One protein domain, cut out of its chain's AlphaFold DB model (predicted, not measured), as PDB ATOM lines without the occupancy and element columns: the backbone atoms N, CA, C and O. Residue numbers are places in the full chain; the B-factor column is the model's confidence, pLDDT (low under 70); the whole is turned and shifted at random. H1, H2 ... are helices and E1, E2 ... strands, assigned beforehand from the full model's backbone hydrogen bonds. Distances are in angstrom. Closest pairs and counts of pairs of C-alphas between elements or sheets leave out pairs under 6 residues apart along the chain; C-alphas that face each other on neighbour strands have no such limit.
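This is residues 2 to 35 and 53 to 67 of the 67 residues of an uncharacterized protein of Brevundimonas sp (UniProt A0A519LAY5). A small sheet of three strands, with E1 in the middle between E2 and E3, has a short helix, H1, beyond the end where E2 finishes, not over either face. From the end of E3 the unnamed tail, residues 58 to 67, makes a wide loop. The printed part has 49 residues with three named strands and one named helix, in the chain order E1, E2, H1, E3; the sheet order is E2, E1, E3, all antiparallel. The class is mixed, helices and strands, with under half of the residues in named elements. The whole is only just loose, close to compact, with a radius of gyration of the C-alphas of 11.7 A and spans of 30 by 29 by 17 A.

E1, residues 7 to 12, is 16.8 A long and begins with C-alpha 7 at (-8.158, 1.044, 40.672). E2, residues 18 to 21, measures 9.5 A. E3, residues 53 to 57, measures 13.2 A and ends with C-alpha 57 at (-8.491, 5.044, 37.109). H1, residues 23 to 30, measures 10.2 A.

E1 is the inner strand; E2 and E3 are edge strands. E1 and E3 are antiparallel at 152 degrees, with N 9 and O 55 within hydrogen-bond range at 2.8 A. E1 and E2 form a hairpin, antiparallel at 143 degrees, with N 10 and O 19 within range at 2.8 A. H1 is not on the sheet; its closest C-alpha pair with E1 is Phe 8 and His 23, 6.9 A. In H1 every O i to N i+4 pair is within hydrogen-bond range.

The C-alphas farthest apart, of Cys 15 and Asp 66, are 31.0 A apart. Residues 36 to 52 are not printed; C-alphas 35 and 53 are 13.0 A apart across the cut. The links E1 to E2 and E2 to H1 are tight. Mean pLDDT of the printed part is 75.0, with residues 2 to 6 and 58 to 67 under 70.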
ATOM      1  N   LEU A   2      -2.527   7.227  48.288       52.47
ATOM      2  CA  LEU A   2      -2.997   6.197  47.328       52.47
ATOM      3  C   LEU A   2      -4.187   5.356  47.874       52.47
ATOM      4  O   LEU A   2      -4.592   4.373  47.261       52.47
ATOM      5  N   ASP A   3      -4.748   5.717  49.034       53.66
ATOM      6  CA  ASP A   3      -5.753   4.910  49.760       53.66
ATOM      7  C   ASP A   3      -7.214   5.245  49.379       53.66
ATOM      8  O   ASP A   3      -8.152   4.673  49.919       53.66
ATOM      9  N   HIS A   4      -7.430   6.143  48.414       55.78
ATOM     10  CA  HIS A   4      -8.753   6.669  48.038       55.78
ATOM     11  C   HIS A   4      -9.580   5.746  47.112       55.78
ATOM     12  O   HIS A   4     -10.435   6.216  46.379       55.78
ATOM     13  N   GLY A   5      -9.348   4.427  47.097       62.09
ATOM     14  CA  GLY A   5     -10.115   3.505  46.232       62.09
ATOM     15  C   GLY A   5      -9.703   3.519  44.752       62.09
ATOM     16  O   GLY A   5     -10.465   3.118  43.873       62.09
ATOM     17  N   TRP A   6      -8.479   3.962  44.465       67.81
ATOM     18  CA  TRP A   6      -7.920   3.970  43.118       67.81
ATOM     19  C   TRP A   6      -7.763   2.550  42.570       67.81
ATOM     20  O   TRP A   6      -7.148   1.684  43.196       67.81
ATOM     21  N   SER A   7      -8.288   2.325  41.365       71.38
ATOM     22  CA  SER A   7      -8.158   1.044  40.672       71.38
ATOM     23  C   SER A   7      -7.046   1.113  39.638       71.38
ATOM     24  O   SER A   7      -7.102   1.883  38.676       71.38
ATOM     25  N   PHE A   8      -6.028   0.277  39.817       77.81
ATOM     26  CA  PHE A   8      -4.938   0.145  38.864       77.81
ATOM     27  C   PHE A   8      -5.217  -1.032  37.949       77.81
ATOM     28  O   PHE A   8      -5.551  -2.130  38.387       77.81
ATOM     29  N   THR A   9      -5.046  -0.818  36.657       83.62
ATOM     30  CA  THR A   9      -5.088  -1.888  35.668       83.62
ATOM     31  C   THR A   9      -3.808  -1.864  34.868       83.62
ATOM     32  O   THR A   9      -3.167  -0.825  34.706       83.62
ATOM     33  N   ILE A  10      -3.405  -3.018  34.370       86.00
ATOM     34  CA  ILE A  10      -2.215  -3.135  33.551       86.00
ATOM     35  C   ILE A  10      -2.572  -3.887  32.276       86.00
ATOM     36  O   ILE A  10      -3.217  -4.933  32.320       86.00
ATOM     37  N   HIS A  11      -2.190  -3.318  31.135       89.56
ATOM     38  CA  HIS A  11      -2.614  -3.799  29.821       89.56
ATOM     39  C   HIS A  11      -1.411  -4.067  28.936       89.56
ATOM     40  O   HIS A  11      -0.501  -3.238  28.854       89.56
ATOM     41  N   CYS A  12      -1.418  -5.193  28.233       90.00
ATOM     42  CA  CYS A  12      -0.455  -5.455  27.175       90.00
ATOM     43  C   CYS A  12      -0.994  -4.952  25.833       90.00
ATOM     44  O   CYS A  12      -2.045  -5.395  25.382       90.00
ATOM     45  N   SER A  13      -0.262  -4.070  25.148       86.81
ATOM     46  CA  SER A  13      -0.667  -3.590  23.818       86.81
ATOM     47  C   SER A  13      -0.577  -4.663  22.729       86.81
ATOM     48  O   SER A  13      -1.243  -4.540  21.708       86.81
ATOM     49  N   SER A  14       0.234  -5.704  22.936       91.12
ATOM     50  CA  SER A  14       0.474  -6.757  21.943       91.12
ATOM     51  C   SER A  14      -0.621  -7.824  21.949       91.12
ATOM     52  O   SER A  14      -1.200  -8.108  20.908       91.12
ATOM     53  N   CYS A  15      -0.941  -8.397  23.115       91.12
ATOM     54  CA  CYS A  15      -1.951  -9.458  23.240       91.12
ATOM     55  C   CYS A  15      -3.286  -8.986  23.839       91.12
ATOM     56  O   CYS A  15      -4.189  -9.794  24.020       91.12
ATOM     57  N   ARG A  16      -3.415  -7.691  24.168       88.69
ATOM     58  CA  ARG A  16      -4.605  -7.072  24.789       88.69
ATOM     59  C   ARG A  16      -5.019  -7.666  26.139       88.69
ATOM     60  O   ARG A  16      -6.119  -7.394  26.607       88.69
ATOM     61  N   LEU A  17      -4.141  -8.431  26.790       89.56
ATOM     62  CA  LEU A  17      -4.377  -8.908  28.150       89.56
ATOM     63  C   LEU A  17      -4.486  -7.712  29.103       89.56
ATOM     64  O   LEU A  17      -3.550  -6.913  29.184       89.56
ATOM     65  N   GLY A  18      -5.601  -7.627  29.826       88.44
ATOM     66  CA  GLY A  18      -5.823  -6.673  30.908       88.44
ATOM     67  C   GLY A  18      -5.866  -7.393  32.251       88.44
ATOM     68  O   GLY A  18      -6.608  -8.359  32.407       88.44
ATOM     69  N   LEU A  19      -5.075  -6.931  33.217       84.25
ATOM     70  CA  LEU A  19      -5.089  -7.431  34.592       84.25
ATOM     71  C   LEU A  19      -5.408  -6.297  35.561       84.25
ATOM     72  O   LEU A  19      -4.971  -5.161  35.369       84.25
ATOM     73  N   VAL A  20      -6.125  -6.622  36.634       83.94
ATOM     74  CA  VAL A  20      -6.307  -5.715  37.769       83.94
ATOM     75  C   VAL A  20      -5.060  -5.794  38.644       83.94
ATOM     76  O   VAL A  20      -4.627  -6.875  39.044       83.94
ATOM     77  N   ALA A  21      -4.456  -4.643  38.910       79.00
ATOM     78  CA  ALA A  21      -3.304  -4.512  39.778       79.00
ATOM     79  C   ALA A  21      -3.772  -4.181  41.200       79.00
ATOM     80  O   ALA A  21      -4.387  -3.148  41.453       79.00
ATOM     81  N   ASP A  22      -3.450  -5.072  42.136       79.12
ATOM     82  CA  ASP A  22      -3.702  -4.874  43.560       79.12
ATOM     83  C   ASP A  22      -2.645  -3.924  44.142       79.12
ATOM     84  O   ASP A  22      -1.489  -4.298  44.370       79.12
ATOM     85  N   HIS A  23      -3.051  -2.675  44.360       74.75
ATOM     86  CA  HIS A  23      -2.203  -1.624  44.913       74.75
ATOM     87  C   HIS A  23      -1.611  -2.000  46.277       74.75
ATOM     88  O   HIS A  23      -0.421  -1.785  46.508       74.75
ATOM     89  N   GLN A  24      -2.403  -2.612  47.162       77.25
ATOM     90  CA  GLN A  24      -1.952  -2.981  48.504       77.25
ATOM     91  C   GLN A  24      -0.821  -4.009  48.426       77.25
ATOM     92  O   GLN A  24       0.192  -3.880  49.116       77.25
ATOM     93  N   LYS A  25      -0.932  -4.997  47.528       81.75
ATOM     94  CA  LYS A  25       0.161  -5.951  47.276       81.75
ATOM     95  C   LYS A  25       1.404  -5.276  46.706       81.75
ATOM     96  O   LYS A  25       2.518  -5.650  47.074       81.75
ATOM     97  N   ILE A  26       1.233  -4.297  45.822       78.06
ATOM     98  CA  ILE A  26       2.352  -3.566  45.223       78.06
ATOM     99  C   ILE A  26       3.087  -2.743  46.282       78.06
ATOM    100  O   ILE A  26       4.299  -2.899  46.404       78.06
ATOM    101  N   VAL A  27       2.377  -1.953  47.088       79.19
ATOM    102  CA  VAL A  27       2.971  -1.162  48.179       79.19
ATOM    103  C   VAL A  27       3.667  -2.059  49.193       79.19
ATOM    104  O   VAL A  27       4.811  -1.795  49.554       79.19
ATOM    105  N   ARG A  28       3.041  -3.174  49.592       82.75
ATOM    106  CA  ARG A  28       3.669  -4.148  50.501       82.75
ATOM    107  C   ARG A  28       4.960  -4.735  49.932       82.75
ATOM    108  O   ARG A  28       5.887  -4.999  50.687       82.75
ATOM    109  N   LYS A  29       5.032  -4.954  48.615       84.75
ATOM    110  CA  LYS A  29       6.196  -5.572  47.962       84.75
ATOM    111  C   LYS A  29       7.284  -4.572  47.564       84.75
ATOM    112  O   LYS A  29       8.444  -4.961  47.461       84.75
ATOM    113  N   LYS A  30       6.925  -3.329  47.245       80.00
ATOM    114  CA  LYS A  30       7.829  -2.331  46.650       80.00
ATOM    115  C   LYS A  30       8.125  -1.133  47.549       80.00
ATOM    116  O   LYS A  30       9.061  -0.403  47.246       80.00
ATOM    117  N   GLY A  31       7.390  -0.969  48.643       78.75
ATOM    118  CA  GLY A  31       7.472   0.200  49.509       78.75
ATOM    119  C   GLY A  31       6.465   1.278  49.115       78.75
ATOM    120  O   GLY A  31       5.935   1.290  48.002       78.75
ATOM    121  N   ARG A  32       6.181   2.176  50.061       76.19
ATOM    122  CA  ARG A  32       5.154   3.222  49.928       76.19
ATOM    123  C   ARG A  32       5.544   4.332  48.951       76.19
ATOM    124  O   ARG A  32       4.660   4.917  48.338       76.19
ATOM    125  N   ASP A  33       6.844   4.549  48.775       75.75
ATOM    126  CA  ASP A  33       7.408   5.565  47.873       75.75
ATOM    127  C   ASP A  33       7.550   5.052  46.434       75.75
ATOM    128  O   ASP A  33       8.009   5.752  45.530       75.75
ATOM    129  N   TRP A  34       7.189   3.790  46.193       75.12
ATOM    130  CA  TRP A  34       7.265   3.228  44.863       75.12
ATOM    131  C   TRP A  34       6.138   3.774  43.985       75.12
ATOM    132  O   TRP A  34       4.957   3.542  44.236       75.12
ATOM    133  N   SER A  35       6.525   4.444  42.901       73.50
ATOM    134  CA  SER A  35       5.601   4.941  41.884       73.50
ATOM    135  C   SER A  35       5.509   3.977  40.689       73.50
ATOM    136  O   SER A  35       6.546   3.615  40.109       73.50
ATOM    137  N   ARG A  53       1.595  -2.047  30.389       85.19
ATOM    138  CA  ARG A  53       1.583  -0.637  30.801       85.19
ATOM    139  C   ARG A  53       0.482  -0.408  31.818       85.19
ATOM    140  O   ARG A  53      -0.646  -0.856  31.616       85.19
ATOM    141  N   LEU A  54       0.825   0.281  32.898       82.31
ATOM    142  CA  LEU A  54      -0.108   0.582  33.971       82.31
ATOM    143  C   LEU A  54      -0.978   1.785  33.600       82.31
ATOM    144  O   LEU A  54      -0.507   2.757  33.013       82.31
ATOM    145  N   ARG A  55      -2.257   1.689  33.939       78.12
ATOM    146  CA  ARG A  55      -3.251   2.754  33.876       78.12
ATOM    147  C   ARG A  55      -3.918   2.819  35.238       78.12
ATOM    148  O   ARG A  55      -4.366   1.787  35.740       78.12
ATOM    149  N   ALA A  56      -3.977   4.002  35.827       75.69
ATOM    150  CA  ALA A  56      -4.795   4.216  37.008       75.69
ATOM    151  C   ALA A  56      -6.116   4.850  36.589       75.69
ATOM    152  O   ALA A  56      -6.137   5.709  35.707       75.69
ATOM    153  N   TYR A  57      -7.193   4.407  37.218       70.88
ATOM    154  CA  TYR A  57      -8.491   5.044  37.109       70.88
ATOM    155  C   TYR A  57      -8.757   5.798  38.400       70.88
ATOM    156  O   TYR A  57      -8.749   5.205  39.484       70.88
ATOM    157  N   ALA A  58      -8.965   7.103  38.250       66.25
ATOM    158  CA  ALA A  58      -9.413   7.949  39.333       66.25
ATOM    159  C   ALA A  58     -10.855   7.548  39.712       66.25
ATOM    160  O   ALA A  58     -11.685   7.355  38.818       66.25
ATOM    161  N   PRO A  59     -11.158   7.398  41.008       67.62
ATOM    162  CA  PRO A  59     -12.501   7.085  41.490       67.62
ATOM    163  C   PRO A  59     -13.468   8.266  41.309       67.62
ATOM    164  O   PRO A  59     -14.671   8.045  41.182       67.62
ATOM    165  N   ALA A  60     -12.954   9.500  41.252       68.31
ATOM    166  CA  ALA A  60     -13.725  10.715  41.008       68.31
ATOM    167  C   ALA A  60     -13.179  11.509  39.803       68.31
ATOM    168  O   ALA A  60     -11.977  11.467  39.519       68.31
ATOM    169  N   PRO A  61     -14.034  12.264  39.086       67.12
ATOM    170  CA  PRO A  61     -13.581  13.206  38.068       67.12
ATOM    171  C   PRO A  61     -12.602  14.223  38.669       67.12
ATOM    172  O   PRO A  61     -12.843  14.741  39.755       67.12
ATOM    173  N   ASN A  62     -11.533  14.545  37.937       67.62
ATOM    174  CA  ASN A  62     -10.499  15.517  38.325       67.62
ATOM    175  C   ASN A  62      -9.635  15.136  39.542       67.62
ATOM    176  O   ASN A  62      -8.907  15.985  40.046       67.62
ATOM    177  N   GLU A  63      -9.656  13.879  39.992       64.19
ATOM    178  CA  GLU A  63      -8.638  13.376  40.917       64.19
ATOM    179  C   GLU A  63      -7.343  13.030  40.161       64.19
ATOM    180  O   GLU A  63      -7.357  12.331  39.144       64.19
ATOM    181  N   PHE A  64      -6.207  13.505  40.670       62.34
ATOM    182  CA  PHE A  64      -4.873  13.256  40.119       62.34
ATOM    183  C   PHE A  64      -3.910  12.806  41.222       62.34
ATOM    184  O   PHE A  64      -4.073  13.154  42.389       62.34
ATOM    185  N   ILE A  65      -2.906  12.003  40.848       57.88
ATOM    186  CA  ILE A  65      -1.796  11.674  41.747       57.88
ATOM    187  C   ILE A  65      -0.772  12.791  41.607       57.88
ATOM    188  O   ILE A  65      -0.135  12.892  40.560       57.88
ATOM    189  N   ASP A  66      -0.636  13.609  42.644       43.94
ATOM    190  CA  ASP A  66       0.498  14.521  42.774       43.94
ATOM    191  C   ASP A  66       1.744  13.679  43.114       43.94
ATOM    192  O   ASP A  66       1.674  12.808  43.992       43.94
ATOM    193  N   ILE A  67       2.819  13.833  42.334       48.91
ATOM    194  CA  ILE A  67       4.016  12.963  42.353       48.91
ATOM    195  C   ILE A  67       5.159  13.662  43.079       48.91
ATOM    196  O   ILE A  67       5.463  14.811  42.693       48.91
TER     197      ILE A  67